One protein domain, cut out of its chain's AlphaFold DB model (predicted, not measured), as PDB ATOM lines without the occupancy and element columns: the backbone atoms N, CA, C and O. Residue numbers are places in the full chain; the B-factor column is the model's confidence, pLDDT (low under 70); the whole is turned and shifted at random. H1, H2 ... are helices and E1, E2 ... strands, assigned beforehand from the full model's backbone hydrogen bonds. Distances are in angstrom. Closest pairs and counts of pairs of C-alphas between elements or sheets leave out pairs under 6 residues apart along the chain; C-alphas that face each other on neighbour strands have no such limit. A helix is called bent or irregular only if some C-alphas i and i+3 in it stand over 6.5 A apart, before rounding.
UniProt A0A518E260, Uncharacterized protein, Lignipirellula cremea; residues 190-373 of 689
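Overview. This is residues 190 to 373 of the 689 residues of an uncharacterized protein of Lignipirellula cremea (UniProt A0A518E260). Two lobes stand side by side: a folded sheet of nine strands, bent back on itself into two leaves that face each other, and a cluster of helices, H1 to H5, set into the chain between E6 and E7. E2, E1, E4 and E7 face E5, E8, E9 and E3, with E6 as the hinge, and the sheet curls like part of a barrel. In the other lobe the long H1 and H5 run side by side in opposite ways, with H3 packed on H1 and H4 on H5. The printed part has 184 residues, with named elements in the order E1 to E6, H1 to H6, E7 to E9; the class is mixed, helices and strands, and the sheet, E2 E1 E4 E7 E6 E5 E8 E9 E3, is mixed. It is compact, with a radius of gyration of the C-alphas of 17.2 A and spans of 50 by 45 by 27 A.

Arrangement. E1, residues 190 to 196, and E2, residues 199 to 202, form a hairpin, with N 201 and O 194 2.8 A apart. E2 and E3, residues 214 to 217, are the edge strands. E4, residues 222 to 230, is antiparallel to E1, with N 192 and O 227 2.8 A apart. E5, residues 241 to 247, and E6, residues 253 to 261, form a hairpin. H1, residues 263 to 282, only grazes the sheet, with residues 263 to 269. Its residues 276 to 281 alone touch H2, residues 286 to 289; the closest C-alphas, of Val 277 and Ala 289, are 4.9 A apart. H3, residues 292 to 298, and H4, residues 303 to 310, form a helical hairpin, as do H4 and H5, residues 315 to 330. H5 touches H1 at a shallow tilt of 22 degrees, opposite ways, the closest C-alphas being those of Leu 267 and Ile 329, 6.6 A apart. H6, residues 334 to 337, touches no helix. E7, residues 339 to 346, is antiparallel to E4, with N 224 and O 344 2.8 A apart. E8, residues 353 to 359, and E9, residues 367 to 372, form a hairpin; E9 is parallel to E3, with N 216 and O 370 2.9 A apart. In H1, H3, H4 and H5 every O i to N i+4 pair is within hydrogen-bond range; H2 and H6 are too short for one.

Along the chain. E1 begins at C-alpha 190, (93.220, 197.266, 31.675). E4 measures 26.1 A, E6 25.5 A, H1 28.6 A and H5 22.3 A. E9 ends at C-alpha 372, (106.593, 187.936, 58.445).

Size, cuts and confidence. The C-alphas farthest apart, of Ala 251 and Gln 316, are 51.9 A apart. The printed part has no cut, and the link from E2 to E3 is long. Residues 207 to 208 are under pLDDT 70.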
ATOM      1  N   GLN A 190      93.382 198.576  31.041       92.19
ATOM      2  CA  GLN A 190      93.220 197.266  31.675       92.19
ATOM      3  C   GLN A 190      94.492 196.901  32.426       92.19
ATOM      4  O   GLN A 190      95.579 196.939  31.851       92.19
ATOM      5  N   ILE A 191      94.363 196.546  33.705       93.44
ATOM      6  CA  ILE A 191      95.473 196.020  34.503       93.44
ATOM      7  C   ILE A 191      95.579 194.530  34.186       93.44
ATOM      8  O   ILE A 191      94.777 193.728  34.653       93.44
ATOM      9  N   ALA A 192      96.549 194.175  33.349       91.94
ATOM     10  CA  ALA A 192      96.731 192.810  32.874       91.94
ATOM     11  C   ALA A 192      97.532 191.960  33.867       91.94
ATOM     12  O   ALA A 192      97.268 190.772  34.011       91.94
ATOM     13  N   ARG A 193      98.529 192.549  34.538       92.88
ATOM     14  CA  ARG A 193      99.389 191.822  35.480       92.88
ATOM     15  C   ARG A 193      99.804 192.716  36.634       92.88
ATOM     16  O   ARG A 193     100.179 193.865  36.413       92.88
ATOM     17  N   VAL A 194      99.795 192.166  37.843       93.88
ATOM     18  CA  VAL A 194     100.357 192.800  39.042       93.88
ATOM     19  C   VAL A 194     101.398 191.866  39.627       93.88
ATOM     20  O   VAL A 194     101.132 190.679  39.816       93.88
ATOM     21  N   GLN A 195     102.565 192.409  39.945       92.62
ATOM     22  CA  GLN A 195     103.612 191.702  40.661       92.62
ATOM     23  C   GLN A 195     104.148 192.539  41.815       92.62
ATOM     24  O   GLN A 195     104.244 193.765  41.717       92.62
ATOM     25  N   ILE A 196     104.517 191.863  42.898       92.25
ATOM     26  CA  ILE A 196     105.161 192.483  44.055       92.25
ATOM     27  C   ILE A 196     106.346 191.622  44.446       92.25
ATOM     28  O   ILE A 196     106.190 190.414  44.624       92.25
ATOM     29  N   ASN A 197     107.529 192.236  44.545       88.25
ATOM     30  CA  ASN A 197     108.794 191.516  44.715       88.25
ATOM     31  C   ASN A 197     108.844 190.343  43.715       88.25
ATOM     32  O   ASN A 197     109.060 189.190  44.087       88.25
ATOM     33  N   GLY A 198     108.487 190.677  42.461       82.00
ATOM     34  CA  GLY A 198     108.274 189.860  41.255       82.00
ATOM     35  C   GLY A 198     107.411 188.592  41.364       82.00
ATOM     36  O   GLY A 198     107.219 187.902  40.364       82.00
ATOM     37  N   ARG A 199     106.811 188.306  42.524       86.38
ATOM     38  CA  ARG A 199     105.750 187.306  42.617       86.38
ATOM     39  C   ARG A 199     104.515 187.856  41.915       86.38
ATOM     40  O   ARG A 199     104.049 188.949  42.240       86.38
ATOM     41  N   VAL A 200     103.981 187.110  40.952       89.88
ATOM     42  CA  VAL A 200     102.754 187.483  40.237       89.88
ATOM     43  C   VAL A 200     101.561 187.282  41.158       89.88
ATOM     44  O   VAL A 200     101.312 186.168  41.608       89.88
ATOM     45  N   LEU A 201     100.835 188.360  41.434       91.38
ATOM     46  CA  LEU A 201      99.643 188.342  42.285       91.38
ATOM     47  C   LEU A 201      98.355 188.490  41.488       91.38
ATOM     48  O   LEU A 201      97.296 188.126  41.981       91.38
ATOM     49  N   LEU A 202      98.439 189.027  40.273       90.50
ATOM     50  CA  LEU A 202      97.325 189.061  39.339       90.50
ATOM     51  C   LEU A 202      97.833 188.680  37.955       90.50
ATOM     52  O   LEU A 202      98.788 189.293  37.471       90.50
ATOM     53  N   SER A 203      97.194 187.689  37.340       87.50
ATOM     54  CA  SER A 203      97.468 187.246  35.971       87.50
ATOM     55  C   SER A 203      96.298 187.604  35.040       87.50
ATOM     56  O   SER A 203      95.165 187.666  35.515       87.50
ATOM     57  N   PRO A 204      96.509 187.779  33.718       78.75
ATOM     58  CA  PRO A 204      95.418 188.041  32.773       78.75
ATOM     59  C   PRO A 204      94.325 186.961  32.771       78.75
ATOM     60  O   PRO A 204      93.182 187.239  32.415       78.75
ATOM     61  N   ASP A 205      94.680 185.737  33.168       77.25
ATOM     62  CA  ASP A 205      93.765 184.596  33.235       77.25
ATOM     63  C   ASP A 205      92.883 184.603  34.501       77.25
ATOM     64  O   ASP A 205      91.900 183.858  34.578       77.25
ATOM     65  N   ASP A 206      93.180 185.459  35.487       74.62
ATOM     66  CA  ASP A 206      92.366 185.597  36.693       74.62
ATOM     67  C   ASP A 206      91.082 186.374  36.386       74.62
ATOM     68  O   ASP A 206      91.005 187.600  36.484       74.62
ATOM     69  N   ALA A 207      90.013 185.631  36.092       59.84
ATOM     70  CA  ALA A 207      88.690 186.168  35.755       59.84
ATOM     71  C   ALA A 207      88.110 187.168  36.782       59.84
ATOM     72  O   ALA A 207      87.160 187.888  36.470       59.84
ATOM     73  N   ARG A 208      88.644 187.209  38.010       63.97
ATOM     74  CA  ARG A 208      88.127 188.027  39.116       63.97
ATOM     75  C   ARG A 208      88.839 189.367  39.305       63.97
ATOM     76  O   ARG A 208      88.362 190.142  40.121       63.97
ATOM     77  N   HIS A 209      89.935 189.650  38.591       71.31
ATOM     78  CA  HIS A 209      90.732 190.880  38.784       71.31
ATOM     79  C   HIS A 209      91.132 191.137  40.255       71.31
ATOM     80  O   HIS A 209      91.400 192.271  40.656       71.31
ATOM     81  N   GLN A 210      91.160 190.079  41.069       82.88
ATOM     82  CA  GLN A 210      91.424 190.154  42.496       82.88
ATOM     83  C   GLN A 210      92.873 189.736  42.733       82.88
ATOM     84  O   GLN A 210      93.208 188.582  42.452       82.88
ATOM     85  N   PRO A 211      93.739 190.645  43.212       85.88
ATOM     86  CA  PRO A 211      95.110 190.281  43.508       85.88
ATOM     87  C   PRO A 211      95.143 189.237  44.628       85.88
ATOM     88  O   PRO A 211      94.369 189.299  45.585       85.88
ATOM     89  N   GLN A 212      96.048 188.274  44.513       89.00
ATOM     90  CA  GLN A 212      96.264 187.277  45.549       89.00
ATOM     91  C   GLN A 212      96.920 187.909  46.779       89.00
ATOM     92  O   GLN A 212      97.824 188.738  46.663       89.00
ATOM     93  N   ARG A 213      96.491 187.456  47.962       91.75
ATOM     94  CA  ARG A 213      97.171 187.752  49.224       91.75
ATOM     95  C   ARG A 213      98.609 187.256  49.153       91.75
ATOM     96  O   ARG A 213      98.864 186.143  48.683       91.75
ATOM     97  N   MET A 214      99.539 188.064  49.641       92.06
ATOM     98  CA  MET A 214     100.944 187.688  49.701       92.06
ATOM     99  C   MET A 214     101.513 187.902  51.091       92.06
ATOM    100  O   MET A 214     100.943 188.603  51.922       92.06
ATOM    101  N   VAL A 215     102.694 187.340  51.295       91.06
ATOM    102  CA  VAL A 215     103.470 187.563  52.501       91.06
ATOM    103  C   VAL A 215     104.818 188.142  52.113       91.06
ATOM    104  O   VAL A 215     105.400 187.732  51.107       91.06
ATOM    105  N   SER A 216     105.287 189.119  52.881       90.94
ATOM    106  CA  SER A 216     106.565 189.779  52.651       90.94
ATOM    107  C   SER A 216     107.356 189.905  53.956       90.94
ATOM    108  O   SER A 216     106.764 190.150  55.014       90.94
ATOM    109  N   PRO A 217     108.691 189.757  53.919       89.12
ATOM    110  CA  PRO A 217     109.517 189.937  55.103       89.12
ATOM    111  C   PRO A 217     109.483 191.373  55.626       89.12
ATOM    112  O   PRO A 217     109.500 192.341  54.859       89.12
ATOM    113  N   GLN A 218     109.512 191.511  56.947       89.25
ATOM    114  CA  GLN A 218     109.638 192.797  57.621       89.25
ATOM    115  C   GLN A 218     110.881 193.559  57.146       89.25
ATOM    116  O   GLN A 218     111.931 192.977  56.871       89.25
ATOM    117  N   ALA A 219     110.755 194.883  57.075       85.50
ATOM    118  CA  ALA A 219     111.800 195.841  56.722       85.50
ATOM    119  C   ALA A 219     112.405 195.689  55.315       85.50
ATOM    120  O   ALA A 219     113.241 196.513  54.937       85.50
ATOM    121  N   ARG A 220     111.961 194.716  54.508       85.88
ATOM    122  CA  ARG A 220     112.319 194.644  53.090       85.88
ATOM    123  C   ARG A 220     111.484 195.635  52.272       85.88
ATOM    124  O   ARG A 220     110.328 195.902  52.620       85.88
ATOM    125  N   PRO A 221     112.057 196.206  51.200       90.56
ATOM    126  CA  PRO A 221     111.293 197.044  50.298       90.56
ATOM    127  C   PRO A 221     110.238 196.213  49.555       90.56
ATOM    128  O   PRO A 221     110.415 195.015  49.319       90.56
ATOM    129  N   LEU A 222     109.142 196.864  49.175       92.19
ATOM    130  CA  LEU A 222     108.152 196.308  48.257       92.19
ATOM    131  C   LEU A 222     108.338 196.967  46.891       92.19
ATOM    132  O   LEU A 222     108.134 198.175  46.746       92.19
ATOM    133  N   ALA A 223     108.738 196.180  45.900       92.31
ATOM    134  CA  ALA A 223     108.829 196.588  44.508       92.31
ATOM    135  C   ALA A 223     107.556 196.156  43.775       92.31
ATOM    136  O   ALA A 223     107.308 194.966  43.589       92.31
ATOM    137  N   PHE A 224     106.746 197.128  43.369       93.69
ATOM    138  CA  PHE A 224     105.521 196.907  42.613       93.69
ATOM    139  C   PHE A 224     105.804 197.020  41.119       93.69
ATOM    140  O   PHE A 224     106.409 197.996  40.668       93.69
ATOM    141  N   GLY A 225     105.309 196.052  40.356       94.00
ATOM    142  CA  GLY A 225     105.275 196.074  38.901       94.00
ATOM    143  C   GLY A 225     103.850 195.873  38.404       94.00
ATOM    144  O   GLY A 225     103.160 194.954  38.846       94.00
ATOM    145  N   VAL A 226     103.387 196.736  37.503       95.12
ATOM    146  CA  VAL A 226     102.020 196.679  36.977       95.12
ATOM    147  C   VAL A 226     102.051 196.766  35.456       95.12
ATOM    148  O   VAL A 226     102.444 197.789  34.892       95.12
ATOM    149  N   LEU A 227     101.601 195.707  34.781       94.00
ATOM    150  CA  LEU A 227     101.395 195.706  33.335       94.00
ATOM    151  C   LEU A 227      99.996 196.204  33.025       94.00
ATOM    152  O   LEU A 227      99.011 195.585  33.431       94.00
ATOM    153  N   CYS A 228      99.914 197.263  32.233       93.88
ATOM    154  CA  CYS A 228      98.650 197.765  31.723       93.88
ATOM    155  C   CYS A 228      98.574 197.631  30.202       93.88
ATOM    156  O   CYS A 228      99.563 197.821  29.492       93.88
ATOM    157  N   THR A 229      97.381 197.342  29.696       92.69
ATOM    158  CA  THR A 229      97.034 197.294  28.270       92.69
ATOM    159  C   THR A 229      95.858 198.235  27.985       92.69
ATOM    160  O   THR A 229      95.288 198.836  28.898       92.69
ATOM    161  N   GLY A 230      95.502 198.406  26.709       91.44
ATOM    162  CA  GLY A 230      94.382 199.257  26.297       91.44
ATOM    163  C   GLY A 230      94.800 200.703  26.019       91.44
ATOM    164  O   GLY A 230      95.786 200.943  25.321       91.44
ATOM    165  N   VAL A 231      94.030 201.673  26.513       91.88
ATOM    166  CA  VAL A 231      94.270 203.108  26.293       91.88
ATOM    167  C   VAL A 231      95.215 203.652  27.363       91.88
ATOM    168  O   VAL A 231      94.811 203.958  28.474       91.88
ATOM    169  N   LEU A 232      96.492 203.790  27.008       88.62
ATOM    170  CA  LEU A 232      97.566 204.165  27.942       88.62
ATOM    171  C   LEU A 232      97.970 205.645  27.850       88.62
ATOM    172  O   LEU A 232      98.798 206.131  28.625       88.62
ATOM    173  N   GLU A 233      97.369 206.370  26.908       90.00
ATOM    174  CA  GLU A 233      97.581 207.793  26.666       90.00
ATOM    175  C   GLU A 233      96.244 208.496  26.482       90.00
ATOM    176  O   GLU A 233      95.336 208.009  25.808       90.00
ATOM    177  N   ASN A 234      96.128 209.673  27.087       87.31
ATOM    178  CA  ASN A 234      94.980 210.550  26.937       87.31
ATOM    179  C   ASN A 234      95.426 211.898  26.343       87.31
ATOM    180  O   ASN A 234      96.610 212.156  26.137       87.31
ATOM    181  N   ARG A 235      94.478 212.811  26.089       86.12
ATOM    182  CA  ARG A 235      94.787 214.144  25.523       86.12
ATOM    183  C   ARG A 235      95.739 214.996  26.379       86.12
ATOM    184  O   ARG A 235      96.227 216.007  25.888       86.12
ATOM    185  N   ARG A 236      95.945 214.647  27.651       86.06
ATOM    186  CA  ARG A 236      96.815 215.346  28.607       86.06
ATOM    187  C   ARG A 236      98.169 214.652  28.802       86.06
ATOM    188  O   ARG A 236      98.986 215.183  29.543       86.06
ATOM    189  N   GLY A 237      98.411 213.516  28.142       88.81
ATOM    190  CA  GLY A 237      99.660 212.761  28.218       88.81
ATOM    191  C   GLY A 237      99.474 211.318  28.706       88.81
ATOM    192  O   GLY A 237      98.378 210.757  28.588       88.81
ATOM    193  N   PRO A 238     100.546 210.699  29.234       89.81
ATOM    194  CA  PRO A 238     100.501 209.374  29.839       89.81
ATOM    195  C   PRO A 238      99.446 209.277  30.937       89.81
ATOM    196  O   PRO A 238      99.258 210.203  31.729       89.81
ATOM    197  N   VAL A 239      98.767 208.136  30.995       92.31
ATOM    198  CA  VAL A 239      97.845 207.836  32.085       92.31
ATOM    199  C   VAL A 239      98.632 207.718  33.406       92.31
ATOM    200  O   VAL A 239      99.613 206.979  33.455       92.31
ATOM    201  N   PRO A 240      98.260 208.443  34.479       93.62
ATOM    202  CA  PRO A 240      98.926 208.304  35.768       93.62
ATOM    203  C   PRO A 240      98.509 206.996  36.449       93.62
ATOM    204  O   PRO A 240      97.346 206.588  36.370       93.62
ATOM    205  N   GLY A 241      99.444 206.384  37.172       94.88
ATOM    206  CA  GLY A 241      99.168 205.271  38.074       94.88
ATOM    207  C   GLY A 241      99.448 205.650  39.526       94.88
ATOM    208  O   GLY A 241     100.321 206.472  39.800       94.88
ATOM    209  N   LYS A 242      98.702 205.059  40.460       96.88
ATOM    210  CA  LYS A 242      98.887 205.195  41.906       96.88
ATOM    211  C   LYS A 242      98.605 203.878  42.614       96.88
ATOM    212  O   LYS A 242      97.697 203.146  42.232       96.88
ATOM    213  N   ILE A 243      99.325 203.621  43.693       96.00
ATOM    214  CA  ILE A 243      99.026 202.558  44.652       96.00
ATOM    215  C   ILE A 243      98.496 203.226  45.911       96.00
ATOM    216  O   ILE A 243      99.155 204.101  46.467       96.00
ATOM    217  N   ARG A 244      97.316 202.819  46.368       95.69
ATOM    218  CA  ARG A 244      96.808 203.151  47.698       95.69
ATOM    219  C   ARG A 244      97.183 202.033  48.649       95.69
ATOM    220  O   ARG A 244      96.954 200.869  48.346       95.69
ATOM    221  N   LEU A 245      97.736 202.408  49.787       93.75
ATOM    222  CA  LEU A 245      98.067 201.518  50.884       93.75
ATOM    223  C   LEU A 245      97.214 201.899  52.084       93.75
ATOM    224  O   LEU A 245      97.067 203.084  52.390       93.75
ATOM    225  N   GLN A 246      96.680 200.906  52.777       94.44
ATOM    226  CA  GLN A 246      95.918 201.081  54.001       94.44
ATOM    227  C   GLN A 246      96.480 200.139  55.059       94.44
ATOM    228  O   GLN A 246      96.584 198.939  54.830       94.44
ATOM    229  N   ALA A 247      96.868 200.674  56.216       89.94
ATOM    230  CA  ALA A 247      97.254 199.835  57.345       89.94
ATOM    231  C   ALA A 247      96.050 198.995  57.798       89.94
ATOM    232  O   ALA A 247      94.927 199.501  57.811       89.94
ATOM    233  N   GLU A 248      96.281 197.755  58.231       82.69
ATOM    234  CA  GLU A 248      95.209 196.863  58.708       82.69
ATOM    235  C   GLU A 248      94.424 197.468  59.892       82.69
ATOM    236  O   GLU A 248      93.215 197.292  60.018       82.69
ATOM    237  N   SER A 249      95.081 198.302  60.710       78.31
ATOM    238  CA  SER A 249      94.441 199.063  61.793       78.31
ATOM    239  C   SER A 249      93.487 200.170  61.312       78.31
ATOM    240  O   SER A 249      92.849 200.833  62.131       78.31
ATOM    241  N   GLY A 250      93.409 200.421  60.001       75.31
ATOM    242  CA  GLY A 250      92.526 201.392  59.349       75.31
ATOM    243  C   GLY A 250      92.881 202.866  59.579       75.31
ATOM    244  O   GLY A 250      92.298 203.735  58.934       75.31
ATOM    245  N   ALA A 251      93.832 203.169  60.467       72.00
ATOM    246  CA  ALA A 251      94.119 204.530  60.923       72.00
ATOM    247  C   ALA A 251      95.026 205.341  59.982       72.00
ATOM    248  O   ALA A 251      95.062 206.568  60.072       72.00
ATOM    249  N   GLN A 252      95.779 204.678  59.100       82.31
ATOM    250  CA  GLN A 252      96.734 205.330  58.203       82.31
ATOM    251  C   GLN A 252      96.566 204.818  56.774       82.31
ATOM    252  O   GLN A 252      96.598 203.613  56.523       82.31
ATOM    253  N   SER A 253      96.408 205.757  55.840       87.81
ATOM    254  CA  SER A 253      96.442 205.500  54.403       87.81
ATOM    255  C   SER A 253      97.610 206.250  53.777       87.81
ATOM    256  O   SER A 253      97.774 207.445  54.030       87.81
ATOM    257  N   ALA A 254      98.373 205.580  52.925       92.12
ATOM    258  CA  ALA A 254      99.419 206.190  52.117       92.12
ATOM    259  C   ALA A 254      99.116 206.000  50.629       92.12
ATOM    260  O   ALA A 254      98.359 205.110  50.242       92.12
ATOM    261  N   ALA A 255      99.699 206.847  49.786       93.62
ATOM    262  CA  ALA A 255      99.629 206.690  48.343       93.62
ATOM    263  C   ALA A 255     101.029 206.805  47.742       93.62
ATOM    264  O   ALA A 255     101.792 207.689  48.129       93.62
ATOM    265  N   ILE A 256     101.341 205.920  46.802       95.31
ATOM    266  CA  ILE A 256     102.591 205.914  46.041       95.31
ATOM    267  C   ILE A 256     102.237 206.165  44.584       95.31
ATOM    268  O   ILE A 256     101.350 205.500  44.051       95.31
ATOM    269  N   ASP A 257     102.914 207.103  43.934       96.56
ATOM    270  CA  ASP A 257     102.748 207.293  42.497       96.56
ATOM    271  C   ASP A 257     103.525 206.204  41.737       96.56
ATOM    272  O   ASP A 257     104.648 205.848  42.092       96.56
ATOM    273  N   LEU A 258     102.898 205.648  40.701       95.06
ATOM    274  CA  LEU A 258     103.512 204.677  39.805       95.06
ATOM    275  C   LEU A 258     104.209 205.407  38.656       95.06
ATOM    276  O   LEU A 258     103.581 206.175  37.922       95.06
ATOM    277  N   GLU A 259     105.485 205.108  38.456       94.88
ATOM    278  CA  GLU A 259     106.273 205.615  37.342       94.88
ATOM    279  C   GLU A 259     106.061 204.735  36.106       94.88
ATOM    280  O   GLU A 259     106.268 203.521  36.151       94.88
ATOM    281  N   ARG A 260     105.622 205.336  34.994       93.44
ATOM    282  CA  ARG A 260     105.487 204.636  33.711       93.44
ATOM    283  C   ARG A 260     106.861 204.518  33.063       93.44
ATOM    284  O   ARG A 260     107.478 205.535  32.768       93.44
ATOM    285  N   LEU A 261     107.276 203.298  32.754       92.19
ATOM    286  CA  LEU A 261     108.510 203.028  32.029       92.19
ATOM    287  C   LEU A 261     108.255 203.082  30.520       92.19
ATOM    288  O   LEU A 261     107.325 202.448  30.002       92.19
ATOM    289  N   THR A 262     109.066 203.864  29.808       88.56
ATOM    290  CA  THR A 262     109.036 203.921  28.344       88.56
ATOM    291  C   THR A 262     109.662 202.659  27.739       88.56
ATOM    292  O   THR A 262     110.304 201.867  28.427       88.56
ATOM    293  N   ALA A 263     109.476 202.439  26.435       88.44
ATOM    294  CA  ALA A 263     110.132 201.322  25.749       88.44
ATOM    295  C   ALA A 263     111.668 201.432  25.807       88.44
ATOM    296  O   ALA A 263     112.349 200.411  25.882       88.44
ATOM    297  N   GLU A 264     112.196 202.658  25.805       89.56
ATOM    298  CA  GLU A 264     113.627 202.927  25.957       89.56
ATOM    299  C   GLU A 264     114.098 202.599  27.378       89.56
ATOM    300  O   GLU A 264     115.093 201.895  27.528       89.56
ATOM    301  N   ASP A 265     113.343 202.994  28.413       91.75
ATOM    302  CA  ASP A 265     113.678 202.670  29.809       91.75
ATOM    303  C   ASP A 265     113.677 201.159  30.060       91.75
ATOM    304  O   ASP A 265     114.569 200.631  30.721       91.75
ATOM    305  N   ARG A 266     112.694 200.442  29.501       92.62
ATOM    306  CA  ARG A 266     112.609 198.975  29.580       92.62
ATOM    307  C   ARG A 266     113.808 198.312  28.910       92.62
ATOM    308  O   ARG A 266     114.411 197.402  29.475       92.62
ATOM    309  N   LEU A 267     114.206 198.797  27.731       93.25
ATOM    310  CA  LEU A 267     115.394 198.300  27.037       93.25
ATOM    311  C   LEU A 267     116.675 198.583  27.834       93.25
ATOM    312  O   LEU A 267     117.534 197.707  27.945       93.25
ATOM    313  N   ALA A 268     116.789 199.776  28.422       93.25
ATOM    314  CA  ALA A 268     117.910 200.144  29.277       93.25
ATOM    315  C   ALA A 268     117.979 199.261  30.537       93.25
ATOM    316  O   ALA A 268     119.067 198.840  30.930       93.25
ATOM    317  N   GLN A 269     116.834 198.913  31.135       92.75
ATOM    318  CA  GLN A 269     116.760 197.990  32.273       92.75
ATOM    319  C   GLN A 269     117.210 196.577  31.904       92.75
ATOM    320  O   GLN A 269     118.053 196.016  32.605       92.75
ATOM    321  N   LEU A 270     116.724 196.021  30.787       94.06
ATOM    322  CA  LEU A 270     117.183 194.712  30.312       94.06
ATOM    323  C   LEU A 270     118.685 194.716  30.010       94.06
ATOM    324  O   LEU A 270     119.375 193.759  30.347       94.06
ATOM    325  N   THR A 271     119.199 195.800  29.422       95.81
ATOM    326  CA  THR A 271     120.635 195.959  29.145       95.81
ATOM    327  C   THR A 271     121.447 196.015  30.442       95.81
ATOM    328  O   THR A 271     122.445 195.315  30.572       95.81
ATOM    329  N   SER A 272     120.970 196.755  31.446       95.62
ATOM    330  CA  SER A 272     121.607 196.814  32.771       95.62
ATOM    331  C   SER A 272     121.631 195.437  33.444       95.62
ATOM    332  O   SER A 272     122.659 195.019  33.969       95.62
ATOM    333  N   ALA A 273     120.521 194.694  33.382       94.75
ATOM    334  CA  ALA A 273     120.448 193.334  33.914       94.75
ATOM    335  C   ALA A 273     121.408 192.384  33.190       94.75
ATOM    336  O   ALA A 273     122.114 191.605  33.826       94.75
ATOM    337  N   ARG A 274     121.466 192.477  31.859       96.44
ATOM    338  CA  ARG A 274     122.378 191.718  31.000       96.44
ATOM    339  C   ARG A 274     123.833 191.952  31.396       96.44
ATOM    340  O   ARG A 274     124.586 190.988  31.516       96.44
ATOM    341  N   ASP A 275     124.220 193.199  31.636       96.38
ATOM    342  CA  ASP A 275     125.589 193.543  32.022       96.38
ATOM    343  C   ASP A 275     125.935 193.054  33.439       96.38
ATOM    344  O   ASP A 275     127.030 192.531  33.648       96.38
ATOM    345  N   LEU A 276     124.993 193.123  34.390       94.94
ATOM    346  CA  LEU A 276     125.164 192.548  35.732       94.94
ATOM    347  C   LEU A 276     125.337 191.021  35.691       94.94
ATOM    348  O   LEU A 276     126.232 190.482  36.343       94.94
ATOM    349  N   VAL A 277     124.527 190.319  34.893       93.50
ATOM    350  CA  VAL A 277     124.664 188.867  34.697       93.50
ATOM    351  C   VAL A 277     126.008 188.538  34.039       93.50
ATOM    352  O   VAL A 277     126.703 187.626  34.484       93.50
ATOM    353  N   ALA A 278     126.415 189.289  33.011       93.88
ATOM    354  CA  ALA A 278     127.697 189.085  32.339       93.88
ATOM    355  C   ALA A 278     128.894 189.292  33.286       93.88
ATOM    356  O   ALA A 278     129.842 188.504  33.250       93.88
ATOM    357  N   ALA A 279     128.836 190.301  34.162       93.81
ATOM    358  CA  ALA A 279     129.840 190.524  35.200       93.81
ATOM    359  C   ALA A 279     129.899 189.350  36.193       93.81
ATOM    360  O   ALA A 279     130.979 188.826  36.461       93.81
ATOM    361  N   ALA A 280     128.746 188.855  36.654       91.50
ATOM    362  CA  ALA A 280     128.683 187.699  37.551       91.50
ATOM    363  C   ALA A 280     129.289 186.426  36.926       91.50
ATOM    364  O   ALA A 280     129.978 185.667  37.611       91.50
ATOM    365  N   ILE A 281     129.095 186.204  35.620       92.31
ATOM    366  CA  ILE A 281     129.739 185.102  34.885       92.31
ATOM    367  C   ILE A 281     131.263 185.282  34.845       92.31
ATOM    368  O   ILE A 281     131.992 184.312  35.071       92.31
ATOM    369  N   ALA A 282     131.751 186.497  34.566       93.25
ATOM    370  CA  ALA A 282     133.185 186.792  34.512       93.25
ATOM    371  C   ALA A 282     133.875 186.507  35.858       93.25
ATOM    372  O   ALA A 282     134.936 185.881  35.886       93.25
ATOM    373  N   ASP A 283     133.205 186.856  36.957       91.75
ATOM    374  CA  ASP A 283     133.658 186.599  38.328       91.75
ATOM    375  C   ASP A 283     133.409 185.152  38.792       91.75
ATOM    376  O   ASP A 283     133.764 184.780  39.911       91.75
ATOM    377  N   ARG A 284     132.807 184.308  37.940       89.31
ATOM    378  CA  ARG A 284     132.379 182.930  38.250       89.31
ATOM    379  C   ARG A 284     131.458 182.846  39.475       89.31
ATOM    380  O   ARG A 284     131.422 181.825  40.162       89.31
ATOM    381  N   ASN A 285     130.694 183.902  39.732       85.50
ATOM    382  CA  ASN A 285     129.778 184.013  40.856       85.50
ATOM    383  C   ASN A 285     128.348 183.653  40.426       85.50
ATOM    384  O   ASN A 285     127.554 184.518  40.059       85.50
ATOM    385  N   LEU A 286     128.011 182.362  40.499       83.50
ATOM    386  CA  LEU A 286     126.669 181.857  40.173       83.50
ATOM    387  C   LEU A 286     125.569 182.524  41.013       83.50
ATOM    388  O   LEU A 286     124.543 182.918  40.468       83.50
ATOM    389  N   ALA A 287     125.809 182.723  42.314       80.88
ATOM    390  CA  ALA A 287     124.844 183.363  43.208       80.88
ATOM    391  C   ALA A 287     124.586 184.833  42.826       80.88
ATOM    392  O   ALA A 287     123.461 185.318  42.917       80.88
ATOM    393  N   GLY A 288     125.617 185.530  42.339       81.62
ATOM    394  CA  GLY A 288     125.499 186.902  41.844       81.62
ATOM    395  C   GLY A 288     124.619 187.031  40.597       81.62
ATOM    396  O   GLY A 288     123.960 188.054  40.430       81.62
ATOM    397  N   ALA A 289     124.553 185.994  39.755       81.44
ATOM    398  CA  ALA A 289     123.759 186.002  38.523       81.44
ATOM    399  C   ALA A 289     122.237 185.919  38.765       81.44
ATOM    400  O   ALA A 289     121.461 186.255  37.872       81.44
ATOM    401  N   ALA A 290     121.814 185.520  39.969       83.00
ATOM    402  CA  ALA A 290     120.416 185.458  40.398       83.00
ATOM    403  C   ALA A 290     120.089 186.502  41.485       83.00
ATOM    404  O   ALA A 290     119.189 186.304  42.303       83.00
ATOM    405  N   SER A 291     120.830 187.616  41.524       85.44
ATOM    406  CA  SER A 291     120.660 188.625  42.569       85.44
ATOM    407  C   SER A 291     119.255 189.268  42.554       85.44
ATOM    408  O   SER A 291     118.630 189.392  41.493       85.44
ATOM    409  N   PRO A 292     118.756 189.750  43.712       80.81
ATOM    410  CA  PRO A 292     117.486 190.477  43.789       80.81
ATOM    411  C   PRO A 292     117.438 191.737  42.911       80.81
ATOM    412  O   PRO A 292     116.370 192.157  42.479       80.81
ATOM    413  N   GLU A 293     118.590 192.344  42.622       85.62
ATOM    414  CA  GLU A 293     118.672 193.513  41.743       85.62
ATOM    415  C   GLU A 293     118.420 193.141  40.276       85.62
ATOM    416  O   GLU A 293     117.642 193.806  39.591       85.62
ATOM    417  N   ILE A 294     119.009 192.037  39.803       88.44
ATOM    418  CA  ILE A 294     118.753 191.503  38.455       88.44
ATOM    419  C   ILE A 294     117.276 191.131  38.316       88.44
ATOM    420  O   ILE A 294     116.653 191.398  37.287       88.44
ATOM    421  N   TYR A 295     116.689 190.567  39.367       83.56
ATOM    422  CA  TYR A 295     115.268 190.265  39.399       83.56
ATOM    423  C   TYR A 295     114.377 191.501  39.236       83.56
ATOM    424  O   TYR A 295     113.472 191.501  38.399       83.56
ATOM    425  N   ASP A 296     114.640 192.570  39.990       82.94
ATOM    426  CA  ASP A 296     113.874 193.817  39.896       82.94
ATOM    427  C   ASP A 296     113.910 194.408  38.475       82.94
ATOM    428  O   ASP A 296     112.929 195.011  38.031       82.94
ATOM    429  N   LEU A 297     115.012 194.205  37.744       88.44
ATOM    430  CA  LEU A 297     115.177 194.651  36.358       88.44
ATOM    431  C   LEU A 297     114.505 193.721  35.331       88.44
ATOM    432  O   LEU A 297     113.982 194.205  34.329       88.44
ATOM    433  N   LEU A 298     114.510 192.401  35.552       88.50
ATOM    434  CA  LEU A 298     113.987 191.418  34.589       88.50
ATOM    435  C   LEU A 298     112.507 191.072  34.785       88.50
ATOM    436  O   LEU A 298     111.844 190.679  33.825       88.50
ATOM    437  N   SER A 299     111.988 191.198  36.007       79.56
ATOM    438  CA  SER A 299     110.697 190.627  36.421       79.56
ATOM    439  C   SER A 299     109.505 191.059  35.557       79.56
ATOM    440  O   SER A 299     108.588 190.269  35.348       79.56
ATOM    441  N   GLY A 300     109.517 192.280  35.014       80.44
ATOM    442  CA  GLY A 300     108.438 192.764  34.147       80.44
ATOM    443  C   GLY A 300     108.482 192.231  32.715       80.44
ATOM    444  O   GLY A 300     107.443 191.902  32.140       80.44
ATOM    445  N   ASP A 301     109.679 192.145  32.136       87.50
ATOM    446  CA  ASP A 301     109.865 191.998  30.691       87.50
ATOM    447  C   ASP A 301     110.417 190.644  30.256       87.50
ATOM    448  O   ASP A 301     110.106 190.178  29.159       87.50
ATOM    449  N   ALA A 302     111.204 189.994  31.105       87.62
ATOM    450  CA  ALA A 302     111.819 188.703  30.829       87.62
ATOM    451  C   ALA A 302     111.708 187.757  32.046       87.62
ATOM    452  O   ALA A 302     112.730 187.245  32.514       87.62
ATOM    453  N   PRO A 303     110.489 187.498  32.568       84.50
ATOM    454  CA  PRO A 303     110.296 186.669  33.760       84.50
ATOM    455  C   PRO A 303     110.857 185.251  33.573       84.50
ATOM    456  O   PRO A 303     111.593 184.771  34.427       84.50
ATOM    457  N   ASP A 304     110.631 184.631  32.411       87.56
ATOM    458  CA  ASP A 304     111.157 183.297  32.090       87.56
ATOM    459  C   ASP A 304     112.691 183.238  32.106       87.56
ATOM    460  O   ASP A 304     113.283 182.184  32.323       87.56
ATOM    461  N   THR A 305     113.354 184.348  31.770       90.75
ATOM    462  CA  THR A 305     114.819 184.431  31.788       90.75
ATOM    463  C   THR A 305     115.314 184.490  33.223       90.75
ATOM    464  O   THR A 305     116.301 183.841  33.546       90.75
ATOM    465  N   TYR A 306     114.613 185.221  34.092       86.69
ATOM    466  CA  TYR A 306     114.929 185.220  35.511       86.69
ATOM    467  C   TYR A 306     114.718 183.842  36.150       86.69
ATOM    468  O   TYR A 306     115.605 183.370  36.847       86.69
ATOM    469  N   GLU A 307     113.596 183.169  35.883       86.19
ATOM    470  CA  GLU A 307     113.361 181.812  36.402       86.19
ATOM    471  C   GLU A 307     114.462 180.841  35.949       86.19
ATOM    472  O   GLU A 307     114.990 180.070  36.753       86.19
ATOM    473  N   ALA A 308     114.881 180.934  34.682       89.56
ATOM    474  CA  ALA A 308     116.004 180.156  34.172       89.56
ATOM    475  C   ALA A 308     117.322 180.483  34.900       89.56
ATOM    476  O   ALA A 308     118.040 179.557  35.269       89.56
ATOM    477  N   LEU A 309     117.612 181.763  35.172       89.88
ATOM    478  CA  LEU A 309     118.781 182.188  35.957       89.88
ATOM    479  C   LEU A 309     118.729 181.689  37.407       89.88
ATOM    480  O   LEU A 309     119.735 181.203  37.912       89.88
ATOM    481  N   ALA A 310     117.572 181.776  38.064       86.00
ATOM    482  CA  ALA A 310     117.385 181.335  39.446       86.00
ATOM    483  C   ALA A 310     117.529 179.809  39.595       86.00
ATOM    484  O   ALA A 310     118.046 179.330  40.599       86.00
ATOM    485  N   SER A 311     117.110 179.051  38.579       88.56
ATOM    486  CA  SER A 311     117.247 177.586  38.519       88.56
ATOM    487  C   SER A 311     118.608 177.091  38.005       88.56
ATOM    488  O   SER A 311     118.831 175.883  37.905       88.56
ATOM    489  N   ALA A 312     119.520 177.991  37.628       90.50
ATOM    490  CA  ALA A 312     120.761 177.616  36.966       90.50
ATOM    491  C   ALA A 312     121.778 177.012  37.951       90.50
ATOM    492  O   ALA A 312     122.387 177.708  38.756       90.50
ATOM    493  N   GLU A 313     122.042 175.711  37.821       91.75
ATOM    494  CA  GLU A 313     123.028 175.006  38.658       91.75
ATOM    495  C   GLU A 313     124.484 175.225  38.209       91.75
ATOM    496  O   GLU A 313     125.429 174.929  38.941       91.75
ATOM    497  N   ASN A 314     124.701 175.701  36.979       93.88
ATOM    498  CA  ASN A 314     126.032 175.833  36.395       93.88
ATOM    499  C   ASN A 314     126.157 177.044  35.459       93.88
ATOM    500  O   ASN A 314     125.171 177.600  34.974       93.88
ATOM    501  N   LEU A 315     127.404 177.432  35.166       91.62
ATOM    502  CA  LEU A 315     127.703 178.618  34.353       91.62
ATOM    503  C   LEU A 315     127.177 178.506  32.915       91.62
ATOM    504  O   LEU A 315     126.856 179.524  32.313       91.62
ATOM    505  N   GLN A 316     127.050 177.294  32.362       93.50
ATOM    506  CA  GLN A 316     126.507 177.099  31.013       93.50
ATOM    507  C   GLN A 316     125.010 177.432  30.947       93.50
ATOM    508  O   GLN A 316     124.569 178.052  29.983       93.50
ATOM    509  N   ALA A 317     124.235 177.074  31.975       93.81
ATOM    510  CA  ALA A 317     122.819 177.423  32.069       93.81
ATOM    511  C   ALA A 317     122.614 178.942  32.223       93.81
ATOM    512  O   ALA A 317     121.738 179.523  31.571       93.81
ATOM    513  N   VAL A 318     123.473 179.603  33.009       92.94
ATOM    514  CA  VAL A 318     123.491 181.072  33.117       92.94
ATOM    515  C   VAL A 318     123.831 181.709  31.763       92.94
ATOM    516  O   VAL A 318     123.126 182.615  31.320       92.94
ATOM    517  N   GLN A 319     124.839 181.189  31.054       94.38
ATOM    518  CA  GLN A 319     125.222 181.654  29.715       94.38
ATOM    519  C   GLN A 319     124.064 181.527  28.709       94.38
ATOM    520  O   GLN A 319     123.777 182.469  27.976       94.38
ATOM    521  N   ALA A 320     123.354 180.395  28.700       94.50
ATOM    522  CA  ALA A 320     122.205 180.183  27.818       94.50
ATOM    523  C   ALA A 320     121.055 181.169  28.106       94.50
ATOM    524  O   ALA A 320     120.373 181.634  27.186       94.50
ATOM    525  N   SER A 321     120.855 181.519  29.379       94.44
ATOM    526  CA  SER A 321     119.878 182.531  29.796       94.44
ATOM    527  C   SER A 321     120.299 183.936  29.354       94.44
ATOM    528  O   SER A 321     119.466 184.698  28.863       94.44
ATOM    529  N   LEU A 322     121.598 184.252  29.424       94.69
ATOM    530  CA  LEU A 322     122.161 185.497  28.897       94.69
ATOM    531  C   LEU A 322     121.973 185.609  27.374       94.69
ATOM    532  O   LEU A 322     121.541 186.647  26.889       94.69
ATOM    533  N   GLU A 323     122.184 184.531  26.614       94.88
ATOM    534  CA  GLU A 323     121.926 184.510  25.163       94.88
ATOM    535  C   GLU A 323     120.435 184.680  24.821       94.88
ATOM    536  O   GLU A 323     120.069 185.254  23.789       94.88
ATOM    537  N   LYS A 324     119.536 184.159  25.667       94.00
ATOM    538  CA  LYS A 324     118.091 184.406  25.542       94.00
ATOM    539  C   LYS A 324     117.781 185.888  25.772       94.00
ATOM    540  O   LYS A 324     117.025 186.463  24.988       94.00
ATOM    541  N   LEU A 325     118.399 186.500  26.782       94.44
ATOM    542  CA  LEU A 325     118.266 187.924  27.082       94.44
ATOM    543  C   LEU A 325     118.811 188.804  25.948       94.44
ATOM    544  O   LEU A 325     118.108 189.701  25.492       94.44
ATOM    545  N   ASP A 326     119.998 188.497  25.420       95.44
ATOM    546  CA  ASP A 326     120.611 189.213  24.293       95.44
ATOM    547  C   ASP A 326     119.706 189.181  23.047       95.44
ATOM    548  O   ASP A 326     119.511 190.201  22.384       95.44
ATOM    549  N   ARG A 327     119.078 188.033  22.746       93.69
ATOM    550  CA  ARG A 327     118.098 187.929  21.647       93.69
ATOM    551  C   ARG A 327     116.868 188.807  21.871       93.69
ATOM    552  O   ARG A 327     116.377 189.409  20.917       93.69
ATOM    553  N   GLN A 328     116.378 188.881  23.106       92.12
ATOM    554  CA  GLN A 328     115.227 189.711  23.457       92.12
ATOM    555  C   GLN A 328     115.557 191.210  23.399       92.12
ATOM    556  O   GLN A 328     114.736 191.991  22.929       92.12
ATOM    557  N   ILE A 329     116.764 191.608  23.808       93.25
ATOM    558  CA  ILE A 329     117.263 192.986  23.677       93.25
ATOM    559  C   ILE A 329     117.430 193.358  22.198       93.25
ATOM    560  O   ILE A 329     117.043 194.451  21.789       93.25
ATOM    561  N   ALA A 330     117.964 192.449  21.376       93.25
ATOM    562  CA  ALA A 330     118.160 192.683  19.945       93.25
ATOM    563  C   ALA A 330     116.837 192.792  19.163       93.25
ATOM    564  O   ALA A 330     116.774 193.474  18.138       93.25
ATOM    565  N   SER A 331     115.782 192.121  19.628       90.81
ATOM    566  CA  SER A 331     114.453 192.152  19.016       90.81
ATOM    567  C   SER A 331     113.376 192.337  20.092       90.81
ATOM    568  O   SER A 331     112.724 191.365  20.487       90.81
ATOM    569  N   PRO A 332     113.190 193.577  20.593       86.38
ATOM    570  CA  PRO A 332     112.224 193.843  21.646       86.38
ATOM    571  C   PRO A 332     110.805 193.510  21.159       86.38
ATOM    572  O   PRO A 332     110.458 193.810  20.010       86.38
ATOM    573  N   PRO A 333     109.955 192.908  22.010       84.81
ATOM    574  CA  PRO A 333     108.614 192.509  21.613       84.81
ATOM    575  C   PRO A 333     107.782 193.695  21.114       84.81
ATOM    576  O   PRO A 333     107.627 194.699  21.809       84.81
ATOM    577  N   ASP A 334     107.111 193.547  19.967       84.50
ATOM    578  CA  ASP A 334     106.153 194.557  19.479       84.50
ATOM    579  C   ASP A 334     105.010 194.824  20.475       84.50
ATOM    580  O   ASP A 334     104.371 195.881  20.440       84.50
ATOM    581  N   ALA A 335     104.765 193.885  21.396       82.00
ATOM    582  CA  ALA A 335     103.835 194.041  22.507       82.00
ATOM    583  C   ALA A 335     104.151 195.266  23.385       82.00
ATOM    584  O   ALA A 335     103.218 195.868  23.909       82.00
ATOM    585  N   TRP A 336     105.417 195.692  23.479       85.44
ATOM    586  CA  TRP A 336     105.838 196.872  24.248       85.44
ATOM    587  C   TRP A 336     105.235 198.181  23.746       85.44
ATOM    588  O   TRP A 336     105.098 199.131  24.506       85.44
ATOM    589  N   LYS A 337     104.825 198.236  22.473       82.38
ATOM    590  CA  LYS A 337     104.110 199.393  21.910       82.38
ATOM    591  C   LYS A 337     102.634 199.417  22.312       82.38
ATOM    592  O   LYS A 337     101.980 200.445  22.184       82.38
ATOM    593  N   LYS A 338     102.093 198.272  22.736       85.88
ATOM    594  CA  LYS A 338     100.672 198.071  23.065       85.88
ATOM    595  C   LYS A 338     100.416 197.968  24.570       85.88
ATOM    596  O   LYS A 338      99.258 197.955  24.980       85.88
ATOM    597  N   ASN A 339     101.469 197.861  25.377       91.44
ATOM    598  CA  ASN A 339     101.390 197.777  26.826       91.44
ATOM    599  C   ASN A 339     102.312 198.808  27.489       91.44
ATOM    600  O   ASN A 339     103.293 199.257  26.902       91.44
ATOM    601  N   ALA A 340     101.979 199.200  28.712       91.38
ATOM    602  CA  ALA A 340     102.818 200.053  29.539       91.38
ATOM    603  C   ALA A 340     103.138 199.313  30.826       91.38
ATOM    604  O   ALA A 340     102.264 198.694  31.434       91.38
ATOM    605  N   TRP A 341     104.400 199.399  31.221       93.19
ATOM    606  CA  TRP A 341     104.878 198.850  32.470       93.19
ATOM    607  C   TRP A 341     105.034 199.988  33.473       93.19
ATOM    608  O   TRP A 341     105.656 201.006  33.169       93.19
ATOM    609  N   TYR A 342     104.422 199.837  34.638       94.88
ATOM    610  CA  TYR A 342     104.472 200.810  35.718       94.88
ATOM    611  C   TYR A 342     105.245 200.230  36.896       94.88
ATOM    612  O   TYR A 342     105.043 199.066  37.246       94.88
ATOM    613  N   ARG A 343     106.093 201.045  37.529       93.81
ATOM    614  CA  ARG A 343     106.898 200.646  38.685       93.81
ATOM    615  C   ARG A 343     106.698 201.591  39.860       93.81
ATOM    616  O   ARG A 343     106.577 202.799  39.689       93.81
ATOM    617  N   ALA A 344     106.714 201.037  41.062       94.75
ATOM    618  CA  ALA A 344     106.866 201.800  42.293       94.75
ATOM    619  C   ALA A 344     107.697 201.003  43.296       94.75
ATOM    620  O   ALA A 344     107.721 199.772  43.261       94.75
ATOM    621  N   ARG A 345     108.368 201.709  44.203       92.88
ATOM    622  CA  ARG A 345     109.128 201.111  45.298       92.88
ATOM    623  C   ARG A 345     108.691 201.734  46.613       92.88
ATOM    624  O   ARG A 345     108.578 202.951  46.717       92.88
ATOM    625  N   TRP A 346     108.459 200.888  47.605       91.94
ATOM    626  CA  TRP A 346     108.197 201.289  48.978       91.94
ATOM    627  C   TRP A 346     109.334 200.798  49.862       91.94
ATOM    628  O   TRP A 346     109.507 199.594  50.021       91.94
ATOM    629  N   ASP A 347     110.122 201.711  50.422       87.88
ATOM    630  CA  ASP A 347     111.434 201.354  50.973       87.88
ATOM    631  C   ASP A 347     111.391 200.501  52.240       87.88
ATOM    632  O   ASP A 347     112.306 199.711  52.468       87.88
ATOM    633  N   ARG A 348     110.364 200.660  53.084       85.12
ATOM    634  CA  ARG A 348     110.283 199.949  54.366       85.12
ATOM    635  C   ARG A 348     108.884 199.444  54.670       85.12
ATOM    636  O   ARG A 348     107.985 200.213  55.017       85.12
ATOM    637  N   PHE A 349     108.735 198.129  54.614       87.25
ATOM    638  CA  PHE A 349     107.540 197.434  55.064       87.25
ATOM    639  C   PHE A 349     107.597 197.191  56.582       87.25
ATOM    640  O   PHE A 349     108.419 196.417  57.063       87.25
ATOM    641  N   THR A 350     106.793 197.927  57.355       88.69
ATOM    642  CA  THR A 350     106.886 197.964  58.833       88.69
ATOM    643  C   THR A 350     105.676 197.385  59.558       88.69
ATOM    644  O   THR A 350     105.770 197.099  60.750       88.69
ATOM    645  N   ALA A 351     104.559 197.209  58.858       90.62
ATOM    646  CA  ALA A 351     103.329 196.633  59.381       90.62
ATOM    647  C   ALA A 351     102.547 195.975  58.233       90.62
ATOM    648  O   ALA A 351     102.743 196.396  57.092       90.62
ATOM    649  N   PRO A 352     101.649 195.014  58.513       92.94
ATOM    650  CA  PRO A 352     100.709 194.491  57.524       92.94
ATOM    651  C   PRO A 352      99.879 195.611  56.885       92.94
ATOM    652  O   PRO A 352      99.413 196.532  57.569       92.94
ATOM    653  N   ILE A 353      99.703 195.540  55.566       94.56
ATOM    654  CA  ILE A 353      98.948 196.534  54.794       94.56
ATOM    655  C   ILE A 353      98.030 195.855  53.786       94.56
ATOM    656  O   ILE A 353      98.388 194.839  53.196       94.56
ATOM    657  N   ALA A 354      96.893 196.484  53.519       94.69
ATOM    658  CA  ALA A 354      96.107 196.245  52.324       94.69
ATOM    659  C   ALA A 354      96.543 197.226  51.227       94.69
ATOM    660  O   ALA A 354      96.877 198.383  51.508       94.69
ATOM    661  N   TYR A 355      96.532 196.792  49.971       94.75
ATOM    662  CA  TYR A 355      96.856 197.637  48.827       94.75
ATOM    663  C   TYR A 355      95.781 197.581  47.744       94.75
ATOM    664  O   TYR A 355      95.111 196.570  47.549       94.75
ATOM    665  N   GLN A 356      95.656 198.685  47.016       94.88
ATOM    666  CA  GLN A 356      94.823 198.824  45.829       94.88
ATOM    667  C   GLN A 356      95.607 199.583  44.760       94.88
ATOM    668  O   GLN A 356      96.195 200.633  45.029       94.88
ATOM    669  N   ILE A 357      95.592 199.080  43.530       95.88
ATOM    670  CA  ILE A 357      96.266 199.711  42.394       95.88
ATOM    671  C   ILE A 357      95.230 200.455  41.560       95.88
ATOM    672  O   ILE A 357      94.160 199.919  41.289       95.88
ATOM    673  N   LEU A 358      95.554 201.679  41.145       95.06
ATOM    674  CA  LEU A 358      94.741 202.506  40.258       95.06
ATOM    675  C   LEU A 358      95.606 202.984  39.091       95.06
ATOM    676  O   LEU A 358      96.635 203.619  39.314       95.06
ATOM    677  N   VAL A 359      95.193 202.723  37.854       95.06
ATOM    678  CA  VAL A 359      95.867 203.219  36.647       95.06
ATOM    679  C   VAL A 359      94.813 203.741  35.679       95.06
ATOM    680  O   VAL A 359      94.061 202.975  35.082       95.06
ATOM    681  N   GLY A 360      94.750 205.065  35.529       93.25
ATOM    682  CA  GLY A 360      93.719 205.713  34.719       93.25
ATOM    683  C   GLY A 360      92.315 205.467  35.243       93.25
ATOM    684  O   GLY A 360      91.981 205.912  36.338       93.25
ATOM    685  N   ASP A 361      91.501 204.806  34.425       91.25
ATOM    686  CA  ASP A 361      90.150 204.365  34.764       91.25
ATOM    687  C   ASP A 361      90.100 202.919  35.272       91.25
ATOM    688  O   ASP A 361      89.029 202.476  35.651       91.25
ATOM    689  N   ALA A 362      91.221 202.191  35.314       92.31
ATOM    690  CA  ALA A 362      91.287 200.838  35.861       92.31
ATOM    691  C   ALA A 362      91.710 200.837  37.331       92.31
ATOM    692  O   ALA A 362      92.581 201.609  37.743       92.31
ATOM    693  N   TRP A 363      91.160 199.908  38.109       92.62
ATOM    694  CA  TRP A 363      91.589 199.642  39.478       92.62
ATOM    695  C   TRP A 363      91.521 198.148  39.801       92.62
ATOM    696  O   TRP A 363      90.862 197.380  39.101       92.62
ATOM    697  N   THR A 364      92.219 197.736  40.859       92.44
ATOM    698  CA  THR A 364      92.096 196.392  41.437       92.44
ATOM    699  C   THR A 364      91.216 196.408  42.681       92.44
ATOM    700  O   THR A 364      91.043 197.443  43.333       92.44
ATOM    701  N   GLU A 365      90.721 195.236  43.068       90.06
ATOM    702  CA  GLU A 365      90.224 195.032  44.428       90.06
ATOM    703  C   GLU A 365      91.356 195.169  45.456       90.06
ATOM    704  O   GLU A 365      92.544 195.079  45.114       90.06
ATOM    705  N   TRP A 366      90.979 195.406  46.712       91.56
ATOM    706  CA  TRP A 366      91.922 195.404  47.827       91.56
ATOM    707  C   TRP A 366      92.472 193.995  48.061       91.56
ATOM    708  O   TRP A 366      91.723 193.017  48.038       91.56
ATOM    709  N   ALA A 367      93.775 193.908  48.308       93.00
ATOM    710  CA  ALA A 367      94.453 192.671  48.679       93.00
ATOM    711  C   ALA A 367      95.455 192.917  49.808       93.00
ATOM    712  O   ALA A 367      95.989 194.019  49.939       93.00
ATOM    713  N   ASP A 368      95.718 191.881  50.602       94.62
ATOM    714  CA  ASP A 368      96.550 191.984  51.799       94.62
ATOM    715  C   ASP A 368      97.998 191.554  51.533       94.62
ATOM    716  O   ASP A 368      98.272 190.577  50.825       94.62
ATOM    717  N   ILE A 369      98.923 192.285  52.151       94.56
ATOM    718  CA  ILE A 369     100.331 191.925  52.291       94.56
ATOM    719  C   ILE A 369     100.571 191.694  53.777       94.56
ATOM    720  O   ILE A 369     100.613 192.640  54.570       94.56
ATOM    721  N   ASP A 370     100.745 190.432  54.147       93.38
ATOM    722  CA  ASP A 370     101.128 190.072  55.503       93.38
ATOM    723  C   ASP A 370     102.613 190.314  55.725       93.38
ATOM    724  O   ASP A 370     103.442 190.141  54.825       93.38
ATOM    725  N   MET A 371     102.955 190.660  56.961       92.00
ATOM    726  CA  MET A 371     104.335 190.822  57.385       92.00
ATOM    727  C   MET A 371     104.805 189.604  58.169       92.00
ATOM    728  O   MET A 371     104.257 189.305  59.228       92.00
ATOM    729  N   ILE A 372     105.855 188.945  57.676       91.19
ATOM    730  CA  ILE A 372     106.593 187.936  58.445       91.19
ATOM    731  C   ILE A 372     107.823 188.601  59.074       91.19
ATOM    732  O   ILE A 372     108.588 189.253  58.355       91.19
ATOM    733  N   PRO A 373     108.052 188.454  60.390       90.12
ATOM    734  CA  PRO A 373     109.267 188.951  61.019       90.12
ATOM    735  C   PRO A 373     110.501 188.194  60.504       90.12
ATOM    736  O   PRO A 373     110.449 186.993  60.232       90.12
TER     737      PRO A 373